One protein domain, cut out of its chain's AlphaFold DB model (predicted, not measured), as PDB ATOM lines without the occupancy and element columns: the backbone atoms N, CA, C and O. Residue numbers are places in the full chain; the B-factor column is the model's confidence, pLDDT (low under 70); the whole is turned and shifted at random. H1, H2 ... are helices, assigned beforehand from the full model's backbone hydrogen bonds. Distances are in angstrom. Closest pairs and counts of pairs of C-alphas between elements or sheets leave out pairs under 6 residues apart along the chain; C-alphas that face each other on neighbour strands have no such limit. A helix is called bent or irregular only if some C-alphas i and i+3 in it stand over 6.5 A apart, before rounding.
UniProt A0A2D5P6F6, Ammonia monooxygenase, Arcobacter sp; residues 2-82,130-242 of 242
ATOM      1  N   TYR A   2      -3.033 -18.481  10.091       85.81
ATOM      2  CA  TYR A   2      -2.731 -17.037  10.102       85.81
ATOM      3  C   TYR A   2      -1.378 -16.696   9.466       85.81
ATOM      4  O   TYR A   2      -1.317 -15.829   8.604       85.81
ATOM      5  N   TYR A   3      -0.321 -17.436   9.820       88.69
ATOM      6  CA  TYR A   3       1.015 -17.210   9.266       88.69
ATOM      7  C   TYR A   3       1.043 -17.310   7.729       88.69
ATOM      8  O   TYR A   3       1.450 -16.372   7.053       88.69
ATOM      9  N   TYR A   4       0.521 -18.409   7.173       87.38
ATOM     10  CA  TYR A   4       0.464 -18.632   5.723       87.38
ATOM     11  C   TYR A   4      -0.411 -17.619   4.988       87.38
ATOM     12  O   TYR A   4      -0.047 -17.160   3.912       87.38
ATOM     13  N   HIS A   5      -1.555 -17.253   5.563       87.25
ATOM     14  CA  HIS A   5      -2.451 -16.296   4.927       87.25
ATOM     15  C   HIS A   5      -1.883 -14.871   4.965       87.25
ATOM     16  O   HIS A   5      -1.945 -14.159   3.974       87.25
ATOM     17  N   ARG A   6      -1.300 -14.455   6.098       84.62
ATOM     18  CA  ARG A   6      -0.855 -13.072   6.309       84.62
ATOM     19  C   ARG A   6       0.533 -12.780   5.745       84.62
ATOM     20  O   ARG A   6       0.733 -11.686   5.233       84.62
ATOM     21  N   PHE A   7       1.479 -13.711   5.875       83.88
ATOM     22  CA  PHE A   7       2.879 -13.489   5.484       83.88
ATOM     23  C   PHE A   7       3.244 -14.112   4.137       83.88
ATOM     24  O   PHE A   7       4.198 -13.661   3.514       83.88
ATOM     25  N   LEU A   8       2.508 -15.133   3.688       84.31
ATOM     26  CA  LEU A   8       2.807 -15.863   2.449       84.31
ATOM     27  C   LEU A   8       1.716 -15.737   1.384       84.31
ATOM     28  O   LEU A   8       1.859 -16.317   0.310       84.31
ATOM     29  N   ASP A   9       0.659 -14.975   1.676       85.69
ATOM     30  CA  ASP A   9      -0.453 -14.681   0.767       85.69
ATOM     31  C   ASP A   9      -1.089 -15.949   0.164       85.69
ATOM     32  O   ASP A   9      -1.353 -16.082  -1.032       85.69
ATOM     33  N   PHE A  10      -1.265 -16.970   1.007       89.44
ATOM     34  CA  PHE A  10      -1.973 -18.186   0.612       89.44
ATOM     35  C   PHE A  10      -3.478 -17.947   0.707       89.44
ATOM     36  O   PHE A  10      -3.959 -17.339   1.668       89.44
ATOM     37  N   ASP A  11      -4.245 -18.494  -0.239       90.12
ATOM     38  CA  ASP A  11      -5.697 -18.560  -0.099       90.12
ATOM     39  C   ASP A  11      -6.069 -19.342   1.171       90.12
ATOM     40  O   ASP A  11      -5.297 -20.166   1.671       90.12
ATOM     41  N   LYS A  12      -7.258 -19.087   1.722       88.19
ATOM     42  CA  LYS A  12      -7.648 -19.640   3.027       88.19
ATOM     43  C   LYS A  12      -7.623 -21.172   3.066       88.19
ATOM     44  O   LYS A  12      -7.290 -21.730   4.109       88.19
ATOM     45  N   ARG A  13      -7.927 -21.846   1.950       90.00
ATOM     46  CA  ARG A  13      -7.972 -23.314   1.865       90.00
ATOM     47  C   ARG A  13      -6.566 -23.899   1.865       90.00
ATOM     48  O   ARG A  13      -6.268 -24.774   2.676       90.00
ATOM     49  N   THR A  14      -5.681 -23.348   1.039       90.50
ATOM     50  CA  THR A  14      -4.257 -23.701   1.021       90.50
ATOM     51  C   THR A  14      -3.609 -23.383   2.368       90.50
ATOM     52  O   THR A  14      -2.976 -24.247   2.958       90.50
ATOM     53  N   ALA A  15      -3.832 -22.190   2.931       90.38
ATOM     54  CA  ALA A  15      -3.285 -21.784   4.227       90.38
ATOM     55  C   ALA A  15      -3.756 -22.673   5.391       90.38
ATOM     56  O   ALA A  15      -3.013 -22.862   6.361       90.38
ATOM     57  N   PHE A  16      -4.989 -23.183   5.322       90.38
ATOM     58  CA  PHE A  16      -5.530 -24.124   6.295       90.38
ATOM     59  C   PHE A  16      -4.800 -25.468   6.208       90.38
ATOM     60  O   PHE A  16      -4.150 -25.853   7.183       90.38
ATOM     61  N   LEU A  17      -4.805 -26.115   5.036       88.81
ATOM     62  CA  LEU A  17      -4.177 -27.427   4.822       88.81
ATOM     63  C   LEU A  17      -2.653 -27.406   4.995       88.81
ATOM     64  O   LEU A  17      -2.083 -28.334   5.566       88.81
ATOM     65  N   SER A  18      -1.990 -26.322   4.592       89.75
ATOM     66  CA  SER A  18      -0.559 -26.102   4.832       89.75
ATOM     67  C   SER A  18      -0.206 -26.007   6.319       89.75
ATOM     68  O   SER A  18       0.929 -26.283   6.685       89.75
ATOM     69  N   SER A  19      -1.154 -25.625   7.184       88.19
ATOM     70  CA  SER A  19      -0.924 -25.540   8.634       88.19
ATOM     71  C   SER A  19      -1.419 -26.731   9.440       88.19
ATOM     72  O   SER A  19      -1.187 -26.777  10.646       88.19
ATOM     73  N   MET A  20      -2.136 -27.660   8.809       85.25
ATOM     74  CA  MET A  20      -2.599 -28.856   9.494       85.25
ATOM     75  C   MET A  20      -1.426 -29.829   9.682       85.25
ATOM     76  O   MET A  20      -0.666 -30.062   8.734       85.25
ATOM     77  N   PRO A  21      -1.276 -30.432  10.877       74.25
ATOM     78  CA  PRO A  21      -0.263 -31.447  11.143       74.25
ATOM     79  C   PRO A  21      -0.710 -32.801  10.558       74.25
ATOM     80  O   PRO A  21      -1.014 -33.746  11.284       74.25
ATOM     81  N   GLY A  22      -0.804 -32.867   9.230       75.69
ATOM     82  CA  GLY A  22      -1.124 -34.068   8.455       75.69
ATOM     83  C   GLY A  22       0.090 -34.647   7.731       75.69
ATOM     84  O   GLY A  22       1.163 -34.042   7.714       75.69
ATOM     85  N   GLY A  23      -0.069 -35.823   7.123       76.06
ATOM     86  CA  GLY A  23       0.886 -36.307   6.128       76.06
ATOM     87  C   GLY A  23       0.706 -35.580   4.789       76.06
ATOM     88  O   GLY A  23      -0.346 -34.997   4.513       76.06
ATOM     89  N   VAL A  24       1.767 -35.560   3.974       81.31
ATOM     90  CA  VAL A  24       1.772 -34.869   2.670       81.31
ATOM     91  C   VAL A  24       0.651 -35.416   1.783       81.31
ATOM     92  O   VAL A  24      -0.139 -34.644   1.249       81.31
ATOM     93  N   ILE A  25       0.558 -36.744   1.676       81.06
ATOM     94  CA  ILE A  25      -0.380 -37.449   0.795       81.06
ATOM     95  C   ILE A  25      -1.822 -37.078   1.140       81.06
ATOM     96  O   ILE A  25      -2.615 -36.730   0.270       81.06
ATOM     97  N   GLU A  26      -2.171 -37.107   2.418       80.00
ATOM     98  CA  GLU A  26      -3.540 -36.884   2.847       80.00
ATOM     99  C   GLU A  26      -3.962 -35.421   2.697       80.00
ATOM    100  O   GLU A  26      -5.090 -35.138   2.295       80.00
ATOM    101  N   MET A  27      -3.051 -34.480   2.964       86.50
ATOM    102  CA  MET A  27      -3.320 -33.057   2.743       86.50
ATOM    103  C   MET A  27      -3.477 -32.734   1.253       86.50
ATOM    104  O   MET A  27      -4.283 -31.873   0.906       86.50
ATOM    105  N   VAL A  28      -2.763 -33.444   0.373       86.12
ATOM    106  CA  VAL A  28      -2.936 -33.347  -1.085       86.12
ATOM    107  C   VAL A  28      -4.313 -33.861  -1.506       86.12
ATOM    108  O   VAL A  28      -5.026 -33.142  -2.201       86.12
ATOM    109  N   ILE A  29      -4.736 -35.033  -1.018       85.00
ATOM    110  CA  ILE A  29      -6.058 -35.610  -1.329       85.00
ATOM    111  C   ILE A  29      -7.189 -34.667  -0.893       85.00
ATOM    112  O   ILE A  29      -8.118 -34.401  -1.656       85.00
ATOM    113  N   ILE A  30      -7.122 -34.127   0.329       85.00
ATOM    114  CA  ILE A  30      -8.127 -33.166   0.810       85.00
ATOM    115  C   ILE A  30      -8.046 -31.863  -0.001       85.00
ATOM    116  O   ILE A  30      -9.075 -31.274  -0.333       85.00
ATOM    117  N   GLY A  31      -6.833 -31.425  -0.352       87.81
ATOM    118  CA  GLY A  31      -6.582 -30.244  -1.174       87.81
ATOM    119  C   GLY A  31      -7.222 -30.326  -2.555       87.81
ATOM    120  O   GLY A  31      -7.862 -29.364  -2.977       87.81
ATOM    121  N   GLU A  32      -7.130 -31.478  -3.216       88.88
ATOM    122  CA  GLU A  32      -7.800 -31.751  -4.494       88.88
ATOM    123  C   GLU A  32      -9.321 -31.609  -4.379       88.88
ATOM    124  O   GLU A  32      -9.948 -30.936  -5.200       88.88
ATOM    125  N   GLN A  33      -9.917 -32.160  -3.316       87.25
ATOM    126  CA  GLN A  33     -11.367 -32.106  -3.093       87.25
ATOM    127  C   GLN A  33     -11.892 -30.675  -2.917       87.25
ATOM    128  O   GLN A  33     -12.987 -30.357  -3.382       87.25
ATOM    129  N   ILE A  34     -11.125 -29.803  -2.255       87.62
ATOM    130  CA  ILE A  34     -11.526 -28.409  -1.989       87.62
ATOM    131  C   ILE A  34     -10.919 -27.397  -2.975       87.62
ATOM    132  O   ILE A  34     -11.085 -26.185  -2.790       87.62
ATOM    133  N   LYS A  35     -10.249 -27.878  -4.032       87.19
ATOM    134  CA  LYS A  35      -9.554 -27.075  -5.054       87.19
ATOM    135  C   LYS A  35      -8.509 -26.108  -4.468       87.19
ATOM    136  O   LYS A  35      -8.405 -24.964  -4.906       87.19
ATOM    137  N   ALA A  36      -7.769 -26.551  -3.453       90.31
ATOM    138  CA  ALA A  36      -6.627 -25.817  -2.911       90.31
ATOM    139  C   ALA A  36      -5.392 -25.956  -3.822       90.31
ATOM    140  O   ALA A  36      -5.326 -26.834  -4.684       90.31
ATOM    141  N   ASN A  37      -4.384 -25.107  -3.621       90.31
ATOM    142  CA  ASN A  37      -3.140 -25.186  -4.381       90.31
ATOM    143  C   ASN A  37      -2.259 -26.334  -3.860       90.31
ATOM    144  O   ASN A  37      -1.524 -26.188  -2.880       90.31
ATOM    145  N   ILE A  38      -2.329 -27.472  -4.549       90.00
ATOM    146  CA  ILE A  38      -1.624 -28.710  -4.198       90.00
ATOM    147  C   ILE A  38      -0.110 -28.492  -4.151       90.00
ATOM    148  O   ILE A  38       0.535 -28.906  -3.196       90.00
ATOM    149  N   SER A  39       0.461 -27.787  -5.132       87.56
ATOM    150  CA  SER A  39       1.905 -27.533  -5.195       87.56
ATOM    151  C   SER A  39       2.407 -26.775  -3.966       87.56
ATOM    152  O   SER A  39       3.410 -27.165  -3.371       87.56
ATOM    153  N   LYS A  40       1.684 -25.732  -3.533       87.81
ATOM    154  CA  LYS A  40       2.004 -24.982  -2.310       87.81
ATOM    155  C   LYS A  40       1.881 -25.859  -1.062       87.81
ATOM    156  O   LYS A  40       2.758 -25.805  -0.204       87.81
ATOM    157  N   ILE A  41       0.831 -26.677  -0.958       90.00
ATOM    158  CA  ILE A  41       0.643 -27.600   0.175       90.00
ATOM    159  C   ILE A  41       1.802 -28.593   0.247       90.00
ATOM    160  O   ILE A  41       2.424 -28.715   1.300       90.00
ATOM    161  N   THR A  42       2.126 -29.249  -0.866       89.06
ATOM    162  CA  THR A  42       3.216 -30.221  -0.953       89.06
ATOM    163  C   THR A  42       4.545 -29.593  -0.562       89.06
ATOM    164  O   THR A  42       5.234 -30.130   0.298       89.06
ATOM    165  N   LEU A  43       4.881 -28.424  -1.118       88.12
ATOM    166  CA  LEU A  43       6.126 -27.735  -0.782       88.12
ATOM    167  C   LEU A  43       6.204 -27.391   0.707       88.12
ATOM    168  O   LEU A  43       7.220 -27.665   1.335       88.12
ATOM    169  N   VAL A  44       5.130 -26.855   1.294       89.81
ATOM    170  CA  VAL A  44       5.097 -26.542   2.729       89.81
ATOM    171  C   VAL A  44       5.286 -27.789   3.589       89.81
ATOM    172  O   VAL A  44       6.090 -27.785   4.523       89.81
ATOM    173  N   GLN A  45       4.541 -28.854   3.292       89.06
ATOM    174  CA  GLN A  45       4.594 -30.081   4.079       89.06
ATOM    175  C   GLN A  45       5.969 -30.748   3.961       89.06
ATOM    176  O   GLN A  45       6.517 -31.200   4.966       89.06
ATOM    177  N   SER A  46       6.577 -30.719   2.777       88.81
ATOM    178  CA  SER A  46       7.924 -31.242   2.559       88.81
ATOM    179  C   SER A  46       9.014 -30.374   3.169       88.81
ATOM    180  O   SER A  46       9.963 -30.924   3.718       88.81
ATOM    181  N   SER A  47       8.878 -29.045   3.172       90.19
ATOM    182  CA  SER A  47       9.787 -28.162   3.913       90.19
ATOM    183  C   SER A  47       9.754 -28.459   5.413       90.19
ATOM    184  O   SER A  47      10.807 -28.574   6.034       90.19
ATOM    185  N   ARG A  48       8.565 -28.672   5.997       88.69
ATOM    186  CA  ARG A  48       8.428 -29.098   7.402       88.69
ATOM    187  C   ARG A  48       9.136 -30.430   7.658       88.69
ATOM    188  O   ARG A  48       9.886 -30.532   8.625       88.69
ATOM    189  N   LEU A  49       8.912 -31.434   6.806       88.00
ATOM    190  CA  LEU A  49       9.580 -32.737   6.924       88.00
ATOM    191  C   LEU A  49      11.101 -32.602   6.822       88.00
ATOM    192  O   LEU A  49      11.817 -33.149   7.655       88.00
ATOM    193  N   PHE A  50      11.583 -31.820   5.859       89.75
ATOM    194  CA  PHE A  50      12.999 -31.527   5.676       89.75
ATOM    195  C   PHE A  50      13.622 -30.907   6.931       89.75
ATOM    196  O   PHE A  50      14.645 -31.394   7.410       89.75
ATOM    197  N   PHE A  51      12.982 -29.891   7.523       91.44
ATOM    198  CA  PHE A  51      13.482 -29.283   8.757       91.44
ATOM    199  C   PHE A  51      13.565 -30.283   9.899       91.44
ATOM    200  O   PHE A  51      14.539 -30.262  10.640       91.44
ATOM    201  N   ILE A  52      12.597 -31.182  10.039       89.50
ATOM    202  CA  ILE A  52      12.588 -32.161  11.132       89.50
ATOM    203  C   ILE A  52      13.659 -33.219  10.931       89.50
ATOM    204  O   ILE A  52      14.402 -33.499  11.863       89.50
ATOM    205  N   VAL A  53      13.776 -33.772   9.725       87.12
ATOM    206  CA  VAL A  53      14.789 -34.792   9.422       87.12
ATOM    207  C   VAL A  53      16.198 -34.242   9.609       87.12
ATOM    208  O   VAL A  53      17.069 -34.972  10.070       87.12
ATOM    209  N   ILE A  54      16.419 -32.957   9.320       88.62
ATOM    210  CA  ILE A  54      17.701 -32.313   9.599       88.62
ATOM    211  C   ILE A  54      17.855 -32.029  11.087       88.62
ATOM    212  O   ILE A  54      18.839 -32.446  11.670       88.62
ATOM    213  N   THR A  55      16.915 -31.328  11.721       90.94
ATOM    214  CA  THR A  55      17.111 -30.793  13.082       90.94
ATOM    215  C   THR A  55      17.022 -31.850  14.179       90.94
ATOM    216  O   THR A  55      17.780 -31.786  15.144       90.94
ATOM    217  N   LEU A  56      16.116 -32.820  14.057       89.69
ATOM    218  CA  LEU A  56      15.782 -33.743  15.141       89.69
ATOM    219  C   LEU A  56      16.949 -34.669  15.536       89.69
ATOM    220  O   LEU A  56      17.182 -34.802  16.739       89.69
ATOM    221  N   PRO A  57      17.735 -35.246  14.602       87.12
ATOM    222  CA  PRO A  57      18.949 -35.976  14.962       87.12
ATOM    223  C   PRO A  57      19.957 -35.111  15.731       87.12
ATOM    224  O   PRO A  57      20.466 -35.546  16.759       87.12
ATOM    225  N   PHE A  58      20.194 -33.859  15.319       89.62
ATOM    226  CA  PHE A  58      21.100 -32.969  16.060       89.62
ATOM    227  C   PHE A  58      20.578 -32.653  17.461       89.62
ATOM    228  O   PHE A  58      21.350 -32.651  18.414       89.62
ATOM    229  N   VAL A  59      19.270 -32.428  17.608       90.75
ATOM    230  CA  VAL A  59      18.645 -32.225  18.921       90.75
ATOM    231  C   VAL A  59      18.901 -33.434  19.822       90.75
ATOM    232  O   VAL A  59      19.369 -33.275  20.943       90.75
ATOM    233  N   ILE A  60      18.664 -34.648  19.335       89.56
ATOM    234  CA  ILE A  60      18.867 -35.870  20.121       89.56
ATOM    235  C   ILE A  60      20.350 -36.077  20.474       89.56
ATOM    236  O   ILE A  60      20.677 -36.352  21.628       89.56
ATOM    237  N   GLN A  61      21.254 -35.893  19.514       88.69
ATOM    238  CA  GLN A  61      22.678 -36.144  19.720       88.69
ATOM    239  C   GLN A  61      23.336 -35.103  20.629       88.69
ATOM    240  O   GLN A  61      24.102 -35.457  21.522       88.69
ATOM    241  N   TYR A  62      23.052 -33.818  20.418       89.31
ATOM    242  CA  TYR A  62      23.755 -32.737  21.108       89.31
ATOM    243  C   TYR A  62      23.046 -32.248  22.369       89.31
ATOM    244  O   TYR A  62      23.729 -31.834  23.300       89.31
ATOM    245  N   ILE A  63      21.709 -32.284  22.418       89.81
ATOM    246  CA  ILE A  63      20.948 -31.825  23.595       89.81
ATOM    247  C   ILE A  63      20.700 -32.980  24.561       89.81
ATOM    248  O   ILE A  63      20.842 -32.810  25.767       89.81
ATOM    249  N   PHE A  64      20.340 -34.157  24.045       87.06
ATOM    250  CA  PHE A  64      20.056 -35.325  24.884       87.06
ATOM    251  C   PHE A  64      21.257 -36.261  25.060       87.06
ATOM    252  O   PHE A  64      21.163 -37.208  25.835       87.06
ATOM    253  N   HIS A  65      22.380 -35.990  24.383       85.12
ATOM    254  CA  HIS A  65      23.612 -36.785  24.461       85.12
ATOM    255  C   HIS A  65      23.414 -38.272  24.125       85.12
ATOM    256  O   HIS A  65      24.093 -39.137  24.677       85.12
ATOM    257  N   ILE A  66      22.482 -38.572  23.214       82.62
ATOM    258  CA  ILE A  66      22.203 -39.938  22.763       82.62
ATOM    259  C   ILE A  66      22.916 -40.176  21.442       82.62
ATOM    260  O   ILE A  66      22.696 -39.452  20.470       82.62
ATOM    261  N   ASP A  67      23.745 -41.215  21.396       75.00
ATOM    262  CA  ASP A  67      24.393 -41.610  20.156       75.00
ATOM    263  C   ASP A  67      23.369 -42.210  19.180       75.00
ATOM    264  O   ASP A  67      22.665 -43.170  19.491       75.00
ATOM    265  N   ILE A  68      23.283 -41.618  17.991       71.31
ATOM    266  CA  ILE A  68      22.385 -42.034  16.904       71.31
ATOM    267  C   ILE A  68      23.171 -42.810  15.838       71.31
ATOM    268  O   ILE A  68      22.620 -43.176  14.803       71.31
ATOM    269  N   SER A  69      24.455 -43.105  16.072       63.62
ATOM    270  CA  SER A  69      25.353 -43.773  15.116       63.62
ATOM    271  C   SER A  69      24.991 -45.241  14.822       63.62
ATOM    272  O   SER A  69      25.781 -45.968  14.223       63.62
ATOM    273  N   GLY A  70      23.774 -45.677  15.165       55.03
ATOM    274  CA  GLY A  70      23.212 -46.960  14.754       55.03
ATOM    275  C   GLY A  70      23.914 -48.146  15.396       55.03
ATOM    276  O   GLY A  70      24.059 -49.174  14.755       55.03
ATOM    277  N   ASN A  71      24.395 -47.994  16.627       52.78
ATOM    278  CA  ASN A  71      25.086 -49.062  17.320       52.78
ATOM    279  C   ASN A  71      24.525 -49.174  18.745       52.78
ATOM    280  O   ASN A  71      24.608 -48.218  19.510       52.78
ATOM    281  N   GLN A  72      24.022 -50.371  19.081       57.44
ATOM    282  CA  GLN A  72      24.148 -51.025  20.400       57.44
ATOM    283  C   GLN A  72      22.897 -51.480  21.182       57.44
ATOM    284  O   GLN A  72      23.086 -52.023  22.267       57.44
ATOM    285  N   ILE A  73      21.644 -51.423  20.691       58.12
ATOM    286  CA  ILE A  73      20.527 -52.026  21.480       58.12
ATOM    287  C   ILE A  73      19.573 -52.929  20.677       58.12
ATOM    288  O   ILE A  73      19.331 -54.071  21.087       58.12
ATOM    289  N   ILE A  74      19.039 -52.484  19.534       65.75
ATOM    290  CA  ILE A  74      17.908 -53.175  18.866       65.75
ATOM    291  C   ILE A  74      18.275 -53.779  17.504       65.75
ATOM    292  O   ILE A  74      17.498 -54.538  16.930       65.75
ATOM    293  N   THR A  75      19.474 -53.511  17.009       74.31
ATOM    294  CA  THR A  75      19.947 -53.959  15.700       74.31
ATOM    295  C   THR A  75      21.189 -54.835  15.828       74.31
ATOM    296  O   THR A  75      21.821 -54.886  16.887       74.31
ATOM    297  N   VAL A  76      21.479 -55.597  14.776       81.06
ATOM    298  CA  VAL A  76      22.678 -56.438  14.658       81.06
ATOM    299  C   VAL A  76      23.276 -56.270  13.260       81.06
ATOM    300  O   VAL A  76      22.538 -55.933  12.334       81.06
ATOM    301  N   PRO A  77      24.577 -56.513  13.059       82.44
ATOM    302  CA  PRO A  77      25.145 -56.538  11.717       82.44
ATOM    303  C   PRO A  77      24.457 -57.588  10.837       82.44
ATOM    304  O   PRO A  77      24.061 -58.659  11.313       82.44
ATOM    305  N   LEU A  78      24.363 -57.332   9.529       81.44
ATOM    306  CA  LEU A  78      23.762 -58.275   8.576       81.44
ATOM    307  C   LEU A  78      24.423 -59.661   8.618       81.44
ATOM    308  O   LEU A  78      23.749 -60.669   8.421       81.44
ATOM    309  N   VAL A  79      25.725 -59.710   8.904       82.12
ATOM    310  CA  VAL A  79      26.508 -60.952   9.007       82.12
ATOM    311  C   VAL A  79      26.008 -61.851  10.141       82.12
ATOM    312  O   VAL A  79      25.975 -63.069   9.980       82.12
ATOM    313  N   ASP A  80      25.548 -61.255  11.241       82.12
ATOM    314  CA  ASP A  80      25.051 -61.967  12.424       82.12
ATOM    315  C   ASP A  80      23.528 -62.192  12.376       82.12
ATOM    316  O   ASP A  80      22.928 -62.744  13.299       82.12
ATOM    317  N   THR A  81      22.874 -61.758  11.294       83.06
ATOM    318  CA  THR A  81      21.421 -61.848  11.128       83.06
ATOM    319  C   THR A  81      21.026 -63.189  10.513       83.06
ATOM    320  O   THR A  81      21.488 -63.564   9.434       83.06
ATOM    321  N   ASN A  82      20.078 -63.900  11.131       86.56
ATOM    322  CA  ASN A  82      19.499 -65.097  10.525       86.56
ATOM    323  C   ASN A  82      18.597 -64.710   9.338       86.56
ATOM    324  O   ASN A  82      17.436 -64.326   9.503       86.56
ATOM    325  N   ILE A 130      16.595 -56.613  13.658       81.81
ATOM    326  CA  ILE A 130      16.660 -56.014  12.320       81.81
ATOM    327  C   ILE A 130      18.120 -55.634  12.010       81.81
ATOM    328  O   ILE A 130      18.770 -55.051  12.880       81.81
ATOM    329  N   PRO A 131      18.632 -55.922  10.797       85.75
ATOM    330  CA  PRO A 131      20.001 -55.578  10.449       85.75
ATOM    331  C   PRO A 131      20.232 -54.068  10.322       85.75
ATOM    332  O   PRO A 131      19.410 -53.353   9.739       85.75
ATOM    333  N   ASP A 132      21.376 -53.587  10.810       83.25
ATOM    334  CA  ASP A 132      21.770 -52.168  10.756       83.25
ATOM    335  C   ASP A 132      21.785 -51.613   9.333       83.25
ATOM    336  O   ASP A 132      21.332 -50.498   9.055       83.25
ATOM    337  N   GLU A 133      22.295 -52.408   8.401       87.25
ATOM    338  CA  GLU A 133      22.422 -52.060   6.993       87.25
ATOM    339  C   GLU A 133      21.053 -51.837   6.347       87.25
ATOM    340  O   GLU A 133      20.915 -50.957   5.497       87.25
ATOM    341  N   LEU A 134      20.022 -52.567   6.789       86.75
ATOM    342  CA  LEU A 134      18.660 -52.378   6.294       86.75
ATOM    343  C   LEU A 134      18.082 -51.045   6.772       86.75
ATOM    344  O   LEU A 134      17.459 -50.341   5.981       86.75
ATOM    345  N   ILE A 135      18.324 -50.656   8.027       84.12
ATOM    346  CA  ILE A 135      17.892 -49.346   8.536       84.12
ATOM    347  C   ILE A 135      18.599 -48.218   7.775       84.12
ATOM    348  O   ILE A 135      17.935 -47.289   7.315       84.12
ATOM    349  N   LYS A 136      19.917 -48.325   7.561       86.62
ATOM    350  CA  LYS A 136      20.695 -47.356   6.764       86.62
ATOM    351  C   LYS A 136      20.179 -47.264   5.327       86.62
ATOM    352  O   LYS A 136      20.005 -46.170   4.796       86.62
ATOM    353  N   PHE A 137      19.866 -48.398   4.703       89.50
ATOM    354  CA  PHE A 137      19.272 -48.438   3.369       89.50
ATOM    355  C   PHE A 137      17.906 -47.740   3.324       89.50
ATOM    356  O   PHE A 137      17.652 -46.916   2.445       89.50
ATOM    357  N   VAL A 138      17.046 -48.001   4.313       87.50
ATOM    358  CA  VAL A 138      15.746 -47.331   4.444       87.50
ATOM    359  C   VAL A 138      15.925 -45.818   4.628       87.50
ATOM    360  O   VAL A 138      15.230 -45.051   3.968       87.50
ATOM    361  N   GLN A 139      16.895 -45.358   5.427       85.88
ATOM    362  CA  GLN A 139      17.200 -43.926   5.574       85.88
ATOM    363  C   GLN A 139      17.566 -43.261   4.243       85.88
ATOM    364  O   GLN A 139      17.067 -42.173   3.950       85.88
ATOM    365  N   VAL A 140      18.384 -43.916   3.412       90.44
ATOM    366  CA  VAL A 140      18.734 -43.412   2.073       90.44
ATOM    367  C   VAL A 140      17.486 -43.290   1.197       90.44
ATOM    368  O   VAL A 140      17.315 -42.278   0.514       90.44
ATOM    369  N   ILE A 141      16.578 -44.270   1.250       90.00
ATOM    370  CA  ILE A 141      15.297 -44.207   0.532       90.00
ATOM    371  C   ILE A 141      14.464 -43.012   1.010       90.00
ATOM    372  O   ILE A 141      14.001 -42.231   0.180       90.00
ATOM    373  N   PHE A 142      14.302 -42.820   2.321       84.75
ATOM    374  CA  PHE A 142      13.527 -41.696   2.864       84.75
ATOM    375  C   PHE A 142      14.137 -40.338   2.503       84.75
ATOM    376  O   PHE A 142      13.417 -39.450   2.045       84.75
ATOM    377  N   GLY A 143      15.459 -40.187   2.621       87.69
ATOM    378  CA  GLY A 143      16.161 -38.975   2.193       87.69
ATOM    379  C   GLY A 143      15.956 -38.691   0.704       87.69
ATOM    380  O   GLY A 143      15.696 -37.554   0.309       87.69
ATOM    381  N   THR A 144      15.972 -39.745  -0.115       89.94
ATOM    382  CA  THR A 144      15.705 -39.663  -1.553       89.94
ATOM    383  C   THR A 144      14.262 -39.221  -1.825       89.94
ATOM    384  O   THR A 144      14.062 -38.287  -2.595       89.94
ATOM    385  N   ILE A 145      13.256 -39.804  -1.162       85.44
ATOM    386  CA  ILE A 145      11.835 -39.421  -1.301       85.44
ATOM    387  C   ILE A 145      11.618 -37.940  -0.954       85.44
ATOM    388  O   ILE A 145      10.963 -37.211  -1.707       85.44
ATOM    389  N   ILE A 146      12.202 -37.471   0.153       84.25
ATOM    390  CA  ILE A 146      12.112 -36.063   0.562       84.25
ATOM    391  C   ILE A 146      12.747 -35.167  -0.508       84.25
ATOM    392  O   ILE A 146      12.118 -34.203  -0.948       84.25
ATOM    393  N   GLY A 147      13.941 -35.519  -0.996       87.25
ATOM    394  CA  GLY A 147      14.619 -34.785  -2.068       87.25
ATOM    395  C   GLY A 147      13.818 -34.741  -3.374       87.25
ATOM    396  O   GLY A 147      13.678 -33.680  -3.984       87.25
ATOM    397  N   PHE A 148      13.206 -35.862  -3.769       87.25
ATOM    398  CA  PHE A 148      12.366 -35.954  -4.968       87.25
ATOM    399  C   PHE A 148      11.123 -35.068  -4.907       87.25
ATOM    400  O   PHE A 148      10.595 -34.712  -5.961       87.25
ATOM    401  N   THR A 149      10.676 -34.657  -3.717       81.19
ATOM    402  CA  THR A 149       9.529 -33.747  -3.608       81.19
ATOM    403  C   THR A 149       9.812 -32.376  -4.235       81.19
ATOM    404  O   THR A 149       8.893 -31.694  -4.680       81.19
ATOM    405  N   PHE A 150      11.083 -31.981  -4.333       82.94
ATOM    406  CA  PHE A 150      11.492 -30.721  -4.955       82.94
ATOM    407  C   PHE A 150      11.867 -30.871  -6.439       82.94
ATOM    408  O   PHE A 150      12.346 -29.921  -7.062       82.94
ATOM    409  N   LYS A 151      11.654 -32.053  -7.036       87.81
ATOM    410  CA  LYS A 151      11.961 -32.302  -8.448       87.81
ATOM    411  C   LYS A 151      11.147 -31.369  -9.349       87.81
ATOM    412  O   LYS A 151       9.924 -31.340  -9.280       87.81
ATOM    413  N   GLY A 152      11.837 -30.666 -10.247       85.06
ATOM    414  CA  GLY A 152      11.205 -29.757 -11.208       85.06
ATOM    415  C   GLY A 152      10.793 -28.404 -10.621       85.06
ATOM    416  O   GLY A 152      10.058 -27.671 -11.274       85.06
ATOM    417  N   VAL A 153      11.253 -28.070  -9.412       85.88
ATOM    418  CA  VAL A 153      11.054 -26.757  -8.790       85.88
ATOM    419  C   VAL A 153      12.357 -25.969  -8.876       85.88
ATOM    420  O   VAL A 153      13.422 -26.484  -8.537       85.88
ATOM    421  N   ASP A 154      12.280 -24.713  -9.310       89.69
ATOM    422  CA  ASP A 154      13.456 -23.845  -9.391       89.69
ATOM    423  C   ASP A 154      14.139 -23.691  -8.030       89.69
ATOM    424  O   ASP A 154      13.482 -23.459  -7.011       89.69
ATOM    425  N   TYR A 155      15.475 -23.714  -8.017       89.38
ATOM    426  CA  TYR A 155      16.275 -23.562  -6.797       89.38
ATOM    427  C   TYR A 155      15.883 -22.322  -5.978       89.38
ATOM    428  O   TYR A 155      15.746 -22.383  -4.756       89.38
ATOM    429  N   LYS A 156      15.636 -21.196  -6.659       91.12
ATOM    430  CA  LYS A 156      15.198 -19.950  -6.019       91.12
ATOM    431  C   LYS A 156      13.862 -20.132  -5.295       91.12
ATOM    432  O   LYS A 156      13.721 -19.668  -4.167       91.12
ATOM    433  N   THR A 157      12.917 -20.833  -5.912       86.50
ATOM    434  CA  THR A 157      11.597 -21.131  -5.342       86.50
ATOM    435  C   THR A 157      11.710 -22.078  -4.152       86.50
ATOM    436  O   THR A 157      11.039 -21.863  -3.143       86.50
ATOM    437  N   ILE A 158      12.593 -23.081  -4.222       88.38
ATOM    438  CA  ILE A 158      12.882 -23.981  -3.093       88.38
ATOM    439  C   ILE A 158      13.402 -23.171  -1.905       88.38
ATOM    440  O   ILE A 158      12.827 -23.239  -0.820       88.38
ATOM    441  N   LEU A 159      14.443 -22.358  -2.113       90.50
ATOM    442  CA  LEU A 159      15.050 -21.561  -1.048       90.50
ATOM    443  C   LEU A 159      14.057 -20.555  -0.457       90.50
ATOM    444  O   LEU A 159      13.935 -20.453   0.761       90.50
ATOM    445  N   GLN A 160      13.309 -19.854  -1.311       89.06
ATOM    446  CA  GLN A 160      12.250 -18.948  -0.873       89.06
ATOM    447  C   GLN A 160      11.197 -19.680  -0.046       89.06
ATOM    448  O   GLN A 160      10.792 -19.161   0.986       89.06
ATOM    449  N   THR A 161      10.796 -20.888  -0.449       88.38
ATOM    450  CA  THR A 161       9.802 -21.678   0.289       88.38
ATOM    451  C   THR A 161      10.344 -22.162   1.628       88.38
ATOM    452  O   THR A 161       9.636 -22.083   2.630       88.38
ATOM    453  N   LEU A 162      11.601 -22.606   1.692       91.44
ATOM    454  CA  LEU A 162      12.242 -22.982   2.951       91.44
ATOM    455  C   LEU A 162      12.303 -21.783   3.906       91.44
ATOM    456  O   LEU A 162      11.802 -21.869   5.021       91.44
ATOM    457  N   ILE A 163      12.810 -20.634   3.458       91.56
ATOM    458  CA  ILE A 163      12.881 -19.419   4.288       91.56
ATOM    459  C   ILE A 163      11.479 -18.982   4.738       91.56
ATOM    460  O   ILE A 163      11.253 -18.715   5.917       91.56
ATOM    461  N   ALA A 164      10.523 -18.964   3.810       88.31
ATOM    462  CA  ALA A 164       9.127 -18.631   4.067       88.31
ATOM    463  C   ALA A 164       8.484 -19.542   5.119       88.31
ATOM    464  O   ALA A 164       7.754 -19.079   5.987       88.31
ATOM    465  N   THR A 165       8.720 -20.849   5.041       90.69
ATOM    466  CA  THR A 165       8.086 -21.837   5.926       90.69
ATOM    467  C   THR A 165       8.820 -22.014   7.245       90.69
ATOM    468  O   THR A 165       8.229 -22.517   8.202       90.69
ATOM    469  N   PHE A 166      10.067 -21.549   7.337       91.75
ATOM    470  CA  PHE A 166      10.880 -21.650   8.539       91.75
ATOM    471  C   PHE A 166      10.219 -20.971   9.744       91.75
ATOM    472  O   PHE A 166      10.167 -21.553  10.824       91.75
ATOM    473  N   GLY A 167       9.615 -19.792   9.565       91.06
ATOM    474  CA  GLY A 167       8.905 -19.117  10.656       91.06
ATOM    475  C   GLY A 167       7.729 -19.938  11.196       91.06
ATOM    476  O   GLY A 167       7.546 -20.035  12.408       91.06
ATOM    477  N   HIS A 168       6.971 -20.607  10.318       89.44
ATOM    478  CA  HIS A 168       5.924 -21.533  10.753       89.44
ATOM    479  C   HIS A 168       6.497 -22.745  11.491       89.44
ATOM    480  O   HIS A 168       5.940 -23.151  12.510       89.44
ATOM    481  N   PHE A 169       7.606 -23.302  11.002       90.94
ATOM    482  CA  PHE A 169       8.287 -24.415  11.657       90.94
ATOM    483  C   PHE A 169       8.727 -24.056  13.081       90.94
ATOM    484  O   PHE A 169       8.458 -24.824  13.997       90.94
ATOM    485  N   ILE A 170       9.303 -22.868  13.296       92.25
ATOM    486  CA  ILE A 170       9.682 -22.396  14.637       92.25
ATOM    487  C   ILE A 170       8.460 -22.251  15.548       92.25
ATOM    488  O   ILE A 170       8.495 -22.697  16.693       92.25
ATOM    489  N   ILE A 171       7.358 -21.684  15.048       91.69
ATOM    490  CA  ILE A 171       6.113 -21.577  15.824       91.69
ATOM    491  C   ILE A 171       5.617 -22.968  16.237       91.69
ATOM    492  O   ILE A 171       5.291 -23.181  17.403       91.69
ATOM    493  N   LEU A 172       5.589 -23.926  15.303       89.94
ATOM    494  CA  LEU A 172       5.209 -25.307  15.607       89.94
ATOM    495  C   LEU A 172       6.159 -25.951  16.616       89.94
ATOM    496  O   LEU A 172       5.687 -26.595  17.545       89.94
ATOM    497  N   ALA A 173       7.470 -25.758  16.469       91.06
ATOM    498  CA  ALA A 173       8.468 -26.308  17.377       91.06
ATOM    499  C   ALA A 173       8.291 -25.773  18.805       91.06
ATOM    500  O   ALA A 173       8.304 -26.557  19.748       91.06
ATOM    501  N   LEU A 174       8.048 -24.469  18.976       93.06
ATOM    502  CA  LEU A 174       7.786 -23.866  20.288       93.06
ATOM    503  C   LEU A 174       6.503 -24.407  20.928       93.06
ATOM    504  O   LEU A 174       6.492 -24.722  22.117       93.06
ATOM    505  N   ILE A 175       5.436 -24.557  20.138       92.75
ATOM    506  CA  ILE A 175       4.186 -25.165  20.610       92.75
ATOM    507  C   ILE A 175       4.433 -26.623  21.018       92.75
ATOM    508  O   ILE A 175       4.004 -27.036  22.092       92.75
ATOM    509  N   SER A 176       5.155 -27.397  20.205       92.31
ATOM    510  CA  SER A 176       5.524 -28.773  20.538       92.31
ATOM    511  C   SER A 176       6.341 -28.841  21.825       92.31
ATOM    512  O   SER A 176       6.022 -29.666  22.671       92.31
ATOM    513  N   ILE A 177       7.328 -27.961  22.024       93.00
ATOM    514  CA  ILE A 177       8.130 -27.903  23.258       93.00
ATOM    515  C   ILE A 177       7.233 -27.680  24.477       93.00
ATOM    516  O   ILE A 177       7.368 -28.402  25.459       93.00
ATOM    517  N   LEU A 178       6.276 -26.750  24.399       94.81
ATOM    518  CA  LEU A 178       5.322 -26.508  25.484       94.81
ATOM    519  C   LEU A 178       4.550 -27.786  25.859       94.81
ATOM    520  O   LEU A 178       4.464 -28.136  27.036       94.81
ATOM    521  N   PHE A 179       4.014 -28.501  24.865       93.81
ATOM    522  CA  PHE A 179       3.277 -29.746  25.103       93.81
ATOM    523  C   PHE A 179       4.175 -30.900  25.556       93.81
ATOM    524  O   PHE A 179       3.741 -31.702  26.376       93.81
ATOM    525  N   ILE A 180       5.420 -30.967  25.078       93.81
ATOM    526  CA  ILE A 180       6.416 -31.943  25.533       93.81
ATOM    527  C   ILE A 180       6.721 -31.723  27.013       93.81
ATOM    528  O   ILE A 180       6.679 -32.677  27.783       93.81
ATOM    529  N   SER A 181       6.979 -30.478  27.427       92.81
ATOM    530  CA  SER A 181       7.217 -30.146  28.834       92.81
ATOM    531  C   SER A 181       6.013 -30.514  29.694       92.81
ATOM    532  O   SER A 181       6.175 -31.159  30.723       92.81
ATOM    533  N   LEU A 182       4.801 -30.170  29.251       94.62
ATOM    534  CA  LEU A 182       3.580 -30.530  29.968       94.62
ATOM    535  C   LEU A 182       3.428 -32.053  30.101       94.62
ATOM    536  O   LEU A 182       3.185 -32.550  31.195       94.62
ATOM    537  N   ALA A 183       3.603 -32.796  29.009       93.81
ATOM    538  CA  ALA A 183       3.495 -34.249  29.016       93.81
ATOM    539  C   ALA A 183       4.569 -34.906  29.897       93.81
ATOM    540  O   ALA A 183       4.265 -35.873  30.584       93.81
ATOM    541  N   TYR A 184       5.786 -34.365  29.925       93.56
ATOM    542  CA  TYR A 184       6.872 -34.876  30.763       93.56
ATOM    543  C   TYR A 184       6.578 -34.754  32.263       93.56
ATOM    544  O   TYR A 184       6.926 -35.646  33.025       93.56
ATOM    545  N   TYR A 185       5.913 -33.678  32.698       92.50
ATOM    546  CA  TYR A 185       5.530 -33.519  34.108       92.50
ATOM    547  C   TYR A 185       4.258 -34.282  34.489       92.50
ATOM    548  O   TYR A 185       4.061 -34.579  35.664       92.50
ATOM    549  N   LEU A 186       3.375 -34.556  33.525       93.56
ATOM    550  CA  LEU A 186       2.107 -35.245  33.778       93.56
ATOM    551  C   LEU A 186       2.193 -36.767  33.631       93.56
ATOM    552  O   LEU A 186       1.346 -37.467  34.184       93.56
ATOM    553  N   PHE A 187       3.162 -37.281  32.871       89.94
ATOM    554  CA  PHE A 187       3.260 -38.700  32.542       89.94
ATOM    555  C   PHE A 187       4.680 -39.240  32.731       89.94
ATOM    556  O   PHE A 187       5.647 -38.643  32.268       89.94
ATOM    557  N   ASP A 188       4.788 -40.447  33.290       89.31
ATOM    558  CA  ASP A 188       6.057 -41.151  33.525       89.31
ATOM    559  C   ASP A 188       6.593 -41.860  32.261       89.31
ATOM    560  O   ASP A 188       6.876 -43.060  32.257       89.31
ATOM    561  N   PHE A 189       6.725 -41.131  31.150       90.19
ATOM    562  CA  PHE A 189       7.370 -41.634  29.932       90.19
ATOM    563  C   PHE A 189       8.747 -40.997  29.722       90.19
ATOM    564  O   PHE A 189       8.994 -39.849  30.081       90.19
ATOM    565  N   SER A 190       9.651 -41.734  29.067       91.38
ATOM    566  CA  SER A 190      10.959 -41.203  28.670       91.38
ATOM    567  C   SER A 190      10.803 -39.944  27.815       91.38
ATOM    568  O   SER A 190      10.049 -39.943  26.835       91.38
ATOM    569  N   ILE A 191      11.580 -38.904  28.135       91.56
ATOM    570  CA  ILE A 191      11.569 -37.619  27.426       91.56
ATOM    571  C   ILE A 191      11.773 -37.781  25.917       91.56
ATOM    572  O   ILE A 191      11.164 -37.058  25.139       91.56
ATOM    573  N   ILE A 192      12.552 -38.777  25.484       91.81
ATOM    574  CA  ILE A 192      12.783 -39.062  24.063       91.81
ATOM    575  C   ILE A 192      11.524 -39.607  23.399       91.81
ATOM    576  O   ILE A 192      11.183 -39.209  22.290       91.81
ATOM    577  N   SER A 193      10.790 -40.483  24.087       92.38
ATOM    578  CA  SER A 193       9.529 -41.013  23.556       92.38
ATOM    579  C   SER A 193       8.477 -39.908  23.442       92.38
ATOM    580  O   SER A 193       7.774 -39.845  22.437       92.38
ATOM    581  N   ILE A 194       8.423 -38.994  24.419       94.50
ATOM    582  CA  ILE A 194       7.539 -37.819  24.395       94.50
ATOM    583  C   ILE A 194       7.953 -36.852  23.275       94.50
ATOM    584  O   ILE A 194       7.116 -36.465  22.463       94.50
ATOM    585  N   LEU A 195       9.241 -36.506  23.182       93.81
ATOM    586  CA  LEU A 195       9.795 -35.642  22.136       93.81
ATOM    587  C   LEU A 195       9.409 -36.145  20.745       93.81
ATOM    588  O   LEU A 195       8.911 -35.378  19.924       93.81
ATOM    589  N   LEU A 196       9.620 -37.437  20.487       92.56
ATOM    590  CA  LEU A 196       9.300 -38.050  19.205       92.56
ATOM    591  C   LEU A 196       7.783 -38.081  18.961       92.56
ATOM    592  O   LEU A 196       7.349 -37.716  17.873       92.56
ATOM    593  N   ALA A 197       6.966 -38.430  19.959       92.81
ATOM    594  CA  ALA A 197       5.507 -38.495  19.817       92.81
ATOM    595  C   ALA A 197       4.841 -37.134  19.534       92.81
ATOM    596  O   ALA A 197       3.853 -37.064  18.800       92.81
ATOM    597  N   PHE A 198       5.371 -36.051  20.110       91.69
ATOM    598  CA  PHE A 198       4.852 -34.687  19.942       91.69
ATOM    599  C   PHE A 198       5.576 -33.890  18.849       91.69
ATOM    600  O   PHE A 198       5.185 -32.755  18.541       91.69
ATOM    601  N   SER A 199       6.610 -34.470  18.235       89.75
ATOM    602  CA  SER A 199       7.311 -33.850  17.119       89.75
ATOM    603  C   SER A 199       6.355 -33.689  15.931       89.75
ATOM    604  O   SER A 199       5.649 -34.634  15.548       89.75
ATOM    605  N   PRO A 200       6.302 -32.503  15.300       80.12
ATOM    606  CA  PRO A 200       5.376 -32.226  14.218       80.12
ATOM    607  C   PRO A 200       5.907 -32.808  12.905       80.12
ATOM    608  O   PRO A 200       5.914 -32.107  11.905       80.12
ATOM    609  N   GLY A 201       6.391 -34.053  12.889       81.69
ATOM    610  CA  GLY A 201       6.992 -34.725  11.734       81.69
ATOM    611  C   GLY A 201       6.125 -35.823  11.135       81.69
ATOM    612  O   GLY A 201       4.998 -36.079  11.579       81.69
ATOM    613  N   GLY A 202       6.642 -36.439  10.076       79.81
ATOM    614  CA  GLY A 202       6.014 -37.580   9.426       79.81
ATOM    615  C   GLY A 202       6.125 -38.834  10.292       79.81
ATOM    616  O   GLY A 202       7.092 -39.025  11.029       79.81
ATOM    617  N   GLN A 203       5.083 -39.666  10.254       81.62
ATOM    618  CA  GLN A 203       4.997 -40.852  11.109       81.62
ATOM    619  C   GLN A 203       6.120 -41.852  10.803       81.62
ATOM    620  O   GLN A 203       6.658 -42.464  11.722       81.62
ATOM    621  N   ALA A 204       6.470 -42.013   9.527       80.69
ATOM    622  CA  ALA A 204       7.460 -42.989   9.096       80.69
ATOM    623  C   ALA A 204       8.883 -42.581   9.506       80.69
ATOM    624  O   ALA A 204       9.621 -43.389  10.062       80.69
ATOM    625  N   GLU A 205       9.239 -41.312   9.312       82.75
ATOM    626  CA  GLU A 205      10.554 -40.759   9.635       82.75
ATOM    627  C   GLU A 205      10.788 -40.740  11.147       82.75
ATOM    628  O   GLU A 205      11.850 -41.142  11.617       82.75
ATOM    629  N   ILE A 206       9.778 -40.328  11.923       89.31
ATOM    630  CA  ILE A 206       9.888 -40.327  13.384       89.31
ATOM    631  C   ILE A 206      10.024 -41.756  13.917       89.31
ATOM    632  O   ILE A 206      10.837 -41.991  14.808       89.31
ATOM    633  N   ASN A 207       9.276 -42.719  13.374       85.81
ATOM    634  CA  ASN A 207       9.392 -44.113  13.802       85.81
ATOM    635  C   ASN A 207      10.758 -44.720  13.448       85.81
ATOM    636  O   ASN A 207      11.267 -45.534  14.212       85.81
ATOM    637  N   LEU A 208      11.378 -44.298  12.343       83.56
ATOM    638  CA  LEU A 208      12.751 -44.683  12.017       83.56
ATOM    639  C   LEU A 208      13.718 -44.150  13.084       83.56
ATOM    640  O   LEU A 208      14.477 -44.920  13.665       83.56
ATOM    641  N   ILE A 209      13.643 -42.855  13.409       86.44
ATOM    642  CA  ILE A 209      14.477 -42.258  14.464       86.44
ATOM    643  C   ILE A 209      14.232 -42.956  15.809       86.44
ATOM    644  O   ILE A 209      15.187 -43.251  16.521       86.44
ATOM    645  N   ALA A 210      12.981 -43.295  16.128       87.69
ATOM    646  CA  ALA A 210      12.620 -44.022  17.341       87.69
ATOM    647  C   ALA A 210      13.314 -45.389  17.449       87.69
ATOM    648  O   ALA A 210      13.754 -45.749  18.538       87.69
ATOM    649  N   ILE A 211      13.441 -46.124  16.336       83.56
ATOM    650  CA  ILE A 211      14.177 -47.398  16.286       83.56
ATOM    651  C   ILE A 211      15.659 -47.177  16.609       83.56
ATOM    652  O   ILE A 211      16.224 -47.938  17.387       83.56
ATOM    653  N   LEU A 212      16.278 -46.127  16.058       81.50
ATOM    654  CA  LEU A 212      17.706 -45.842  16.265       81.50
ATOM    655  C   LEU A 212      18.036 -45.540  17.726       81.50
ATOM    656  O   LEU A 212      19.062 -45.976  18.232       81.50
ATOM    657  N   VAL A 213      17.163 -44.786  18.392       84.25
ATOM    658  CA  VAL A 213      17.384 -44.304  19.764       84.25
ATOM    659  C   VAL A 213      16.724 -45.199  20.814       84.25
ATOM    660  O   VAL A 213      16.612 -44.814  21.975       84.25
ATOM    661  N   ALA A 214      16.234 -46.368  20.398       82.19
ATOM    662  CA  ALA A 214      15.521 -47.319  21.241       82.19
ATOM    663  C   ALA A 214      14.346 -46.728  22.041       82.19
ATOM    664  O   ALA A 214      14.086 -47.112  23.182       82.19
ATOM    665  N   ALA A 215      13.608 -45.799  21.431       87.62
ATOM    666  CA  ALA A 215      12.423 -45.208  22.038       87.62
ATOM    667  C   ALA A 215      11.214 -46.158  22.003       87.62
ATOM    668  O   ALA A 215      11.168 -47.149  21.272       87.62
ATOM    669  N   ASN A 216      10.179 -45.821  22.773       88.06
ATOM    670  CA  ASN A 216       8.939 -46.588  22.818       88.06
ATOM    671  C   ASN A 216       8.103 -46.365  21.538       88.06
ATOM    672  O   ASN A 216       7.262 -45.466  21.463       88.06
ATOM    673  N   ILE A 217       8.335 -47.200  20.521       85.25
ATOM    674  CA  ILE A 217       7.650 -47.134  19.218       85.25
ATOM    675  C   ILE A 217       6.123 -47.286  19.345       85.25
ATOM    676  O   ILE A 217       5.418 -46.514  18.685       85.25
ATOM    677  N   PRO A 218       5.568 -48.213  20.160       84.81
ATOM    678  CA  PRO A 218       4.122 -48.294  20.374       84.81
ATOM    679  C   PRO A 218       3.504 -46.980  20.862       84.81
ATOM    680  O   PRO A 218       2.518 -46.521  20.284       84.81
ATOM    681  N   TYR A 219       4.111 -46.340  21.867       88.69
ATOM    682  CA  TYR A 219       3.653 -45.054  22.399       88.69
ATOM    683  C   TYR A 219       3.623 -43.969  21.313       88.69
ATOM    684  O   TYR A 219       2.592 -43.324  21.102       88.69
ATOM    685  N   ILE A 220       4.726 -43.815  20.575       90.50
ATOM    686  CA  ILE A 220       4.869 -42.823  19.497       90.50
ATOM    687  C   ILE A 220       3.850 -43.083  18.382       90.50
ATOM    688  O   ILE A 220       3.176 -42.173  17.895       90.50
ATOM    689  N   THR A 221       3.698 -44.349  17.996       86.31
ATOM    690  CA  THR A 221       2.802 -44.762  16.917       86.31
ATOM    691  C   THR A 221       1.345 -44.471  17.258       86.31
ATOM    692  O   THR A 221       0.637 -43.918  16.419       86.31
ATOM    693  N   ILE A 222       0.904 -44.764  18.487       87.44
ATOM    694  CA  ILE A 222      -0.462 -44.459  18.934       87.44
ATOM    695  C   ILE A 222      -0.731 -42.950  18.885       87.44
ATOM    696  O   ILE A 222      -1.767 -42.544  18.362       87.44
ATOM    697  N   HIS A 223       0.206 -42.107  19.338       89.94
ATOM    698  CA  HIS A 223       0.058 -40.646  19.267       89.94
ATOM    699  C   HIS A 223      -0.107 -40.157  17.825       89.94
ATOM    700  O   HIS A 223      -1.010 -39.372  17.526       89.94
ATOM    701  N   HIS A 224       0.718 -40.659  16.904       88.25
ATOM    702  CA  HIS A 224       0.628 -40.298  15.492       88.25
ATOM    703  C   HIS A 224      -0.651 -40.794  14.821       88.25
ATOM    704  O   HIS A 224      -1.237 -40.055  14.029       88.25
ATOM    705  N   ILE A 225      -1.114 -42.002  15.149       84.19
ATOM    706  CA  ILE A 225      -2.383 -42.534  14.640       84.19
ATOM    707  C   ILE A 225      -3.545 -41.695  15.151       84.19
ATOM    708  O   ILE A 225      -4.386 -41.295  14.354       84.19
ATOM    709  N   MET A 226      -3.583 -41.388  16.449       87.38
ATOM    710  CA  MET A 226      -4.627 -40.544  17.031       87.38
ATOM    711  C   MET A 226      -4.638 -39.161  16.383       87.38
ATOM    712  O   MET A 226      -5.694 -38.685  15.973       87.38
ATOM    713  N   ARG A 227      -3.463 -38.550  16.190       87.12
ATOM    714  CA  ARG A 227      -3.315 -37.288  15.454       87.12
ATOM    715  C   ARG A 227      -3.884 -37.393  14.039       87.12
ATOM    716  O   ARG A 227      -4.690 -36.553  13.654       87.12
ATOM    717  N   LEU A 228      -3.488 -38.412  13.273       81.38
ATOM    718  CA  LEU A 228      -3.981 -38.615  11.910       81.38
ATOM    719  C   LEU A 228      -5.488 -38.854  11.889       81.38
ATOM    720  O   LEU A 228      -6.177 -38.242  11.085       81.38
ATOM    721  N   PHE A 229      -6.017 -39.675  12.791       82.44
ATOM    722  CA  PHE A 229      -7.447 -39.935  12.901       82.44
ATOM    723  C   PHE A 229      -8.230 -38.646  13.169       82.44
ATOM    724  O   PHE A 229      -9.196 -38.355  12.463       82.44
ATOM    725  N   ILE A 230      -7.784 -37.833  14.129       86.00
ATOM    726  CA  ILE A 230      -8.394 -36.536  14.445       86.00
ATOM    727  C   ILE A 230      -8.334 -35.613  13.221       86.00
ATOM    728  O   ILE A 230      -9.357 -35.068  12.811       86.00
ATOM    729  N   VAL A 231      -7.165 -35.470  12.591       83.62
ATOM    730  CA  VAL A 231      -6.984 -34.585  11.431       83.62
ATOM    731  C   VAL A 231      -7.820 -35.049  10.235       83.62
ATOM    732  O   VAL A 231      -8.499 -34.224   9.636       83.62
ATOM    733  N   MET A 232      -7.844 -36.344   9.909       78.25
ATOM    734  CA  MET A 232      -8.617 -36.870   8.774       78.25
ATOM    735  C   MET A 232     -10.122 -36.688   8.944       78.25
ATOM    736  O   MET A 232     -10.817 -36.449   7.961       78.25
ATOM    737  N   ASN A 233     -10.637 -36.781  10.171       82.06
ATOM    738  CA  ASN A 233     -12.065 -36.601  10.420       82.06
ATOM    739  C   ASN A 233     -12.448 -35.119  10.532       82.06
ATOM    740  O   ASN A 233     -13.478 -34.705  10.009       82.06
ATOM    741  N   ILE A 234     -11.620 -34.300  11.187       85.00
ATOM    742  CA  ILE A 234     -11.957 -32.904  11.490       85.00
ATOM    743  C   ILE A 234     -11.581 -31.956  10.346       85.00
ATOM    744  O   ILE A 234     -12.349 -31.042  10.034       85.00
ATOM    745  N   ALA A 235     -10.428 -32.150   9.696       81.31
ATOM    746  CA  ALA A 235      -9.938 -31.217   8.681       81.31
ATOM    747  C   ALA A 235     -10.913 -31.046   7.503       81.31
ATOM    748  O   ALA A 235     -11.171 -29.895   7.152       81.31
ATOM    749  N   PRO A 236     -11.537 -32.101   6.935       77.06
ATOM    750  CA  PRO A 236     -12.523 -31.931   5.867       77.06
ATOM    751  C   PRO A 236     -13.774 -31.166   6.317       77.06
ATOM    752  O   PRO A 236     -14.315 -30.367   5.554       77.06
ATOM    753  N   ILE A 237     -14.228 -31.376   7.560       84.69
ATOM    754  CA  ILE A 237     -15.413 -30.703   8.118       84.69
ATOM    755  C   ILE A 237     -15.162 -29.199   8.230       84.69
ATOM    756  O   ILE A 237     -16.013 -28.399   7.841       84.69
ATOM    757  N   ILE A 238     -13.990 -28.815   8.739       84.19
ATOM    758  CA  ILE A 238     -13.601 -27.408   8.861       84.19
ATOM    759  C   ILE A 238     -13.331 -26.811   7.479       84.19
ATOM    760  O   ILE A 238     -13.823 -25.726   7.185       84.19
ATOM    761  N   ALA A 239     -12.619 -27.527   6.606       76.81
ATOM    762  CA  ALA A 239     -12.275 -27.050   5.272       76.81
ATOM    763  C   ALA A 239     -13.507 -26.747   4.407       76.81
ATOM    764  O   ALA A 239     -13.486 -25.782   3.655       76.81
ATOM    765  N   ARG A 240     -14.602 -27.512   4.536       74.25
ATOM    766  CA  ARG A 240     -15.868 -27.229   3.829       74.25
ATOM    767  C   ARG A 240     -16.560 -25.943   4.285       74.25
ATOM    768  O   ARG A 240     -17.400 -25.430   3.554       74.25
ATOM    769  N   ARG A 241     -16.256 -25.448   5.487       78.31
ATOM    770  CA  ARG A 241     -16.830 -24.205   6.030       78.31
ATOM    771  C   ARG A 241     -16.031 -22.953   5.636       78.31
ATOM    772  O   ARG A 241     -16.460 -21.858   5.991       78.31
ATOM    773  N   ILE A 242     -14.890 -23.109   4.955       73.12
ATOM    774  CA  ILE A 242     -13.954 -22.038   4.561       73.12
ATOM    775  C   ILE A 242     -14.008 -21.793   3.046       73.12
ATOM    776  O   ILE A 242     -14.080 -20.605   2.669       73.12
TER     777      ILE A 242
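What this domain is: This is residues 2 to 82 and 130 to 242 of the 242 residues of the protein "Ammonia monooxygenase" of Arcobacter sp (UniProt A0A2D5P6F6). Helices H3, H4, H5, H8 and H9 form a lengthwise, up-and-down bundle, each running against the one before it, and the long bent helix H6 crosses one side, its arm H6a packing on H4 and its arm H6b on H7. The short H3 and H8 point away from each other towards opposite ends, with H1 and H2 at H3's end and residues 64 to 82, without a named element, at the other. The 194 printed residues are all helix by class, with nine named helices, H1 to H9 in order, and no named strand. The whole is compact, with a radius of gyration of the C-alphas of 17.7 A and spans of 53, 42 and 29 A.

How they stand to each other: Start at H6, residues 155 to 186, one helix by its hydrogen bonds but bent: C-alphas 164 and 167 are 6.6 A apart, and arms H6a, 155 to 164, and H6b, 167 to 186, stand at 45 degrees, a steep tilt. H4, residues 38 to 63, touches H6a with 43 to 47 alone, closest C-alphas Ser 47 and Leu 162 at 5.8 A. H6b touches H7, residues 191 to 198, closest C-alphas Ser 176 and Phe 198 at 6.0 A. H7 forms a hairpin with H8, residues 203 to 212, closest C-alphas Leu 196 and Ile 206 at 6.3 A. H8 forms another with H9, residues 217 to 239, closest C-alphas Ala 210 and Ile 217 at 6.2 A. H3, residues 24 to 33, forms hairpins with H4, closest C-alphas Val 24 and Gln 45 at 5.7 A, and with H2, residues 12 to 19, closest C-alphas Leu 17 and Met 27 at 6.1 A. H1, residues 2 to 7, touches H2, about perpendicular at 73 degrees, closest C-alphas Tyr 4 and Ala 15 at 5.1 A. H5, residues 132 to 148, only just touches H4, with 3 pairs of C-alphas within 8 A, the closest Ser 46 and Ile 146 at 6.7 A. Every O i to N i+4 pair is within hydrogen-bond range in H1, H2, H3, H5, H6a, H6b, H7 and H8; H4 has 20 of 22 and H9 17 of 19.

Where its parts are: Find C-alpha 38 at (-1.624, -28.710, -4.198); H4 runs 35.9 A from there. From C-alpha 167 at (8.905, -19.117, 10.656) H6b runs 29.0 A. H9 runs 31.5 A to C-alpha 239 at (-12.275, -27.050, 5.272), and H5 24.5 A.

The domain as a whole: The C-alphas farthest apart, of Val 79 and Arg 241, are 56.9 A apart. Residues 83 to 129 are not printed; C-alphas 82 and 130 are 9.7 A apart across this cut, in the link from H4 to H5. Of the links printed whole, none is long. Confidence is low, with pLDDT under 70, at residues 69 to 74.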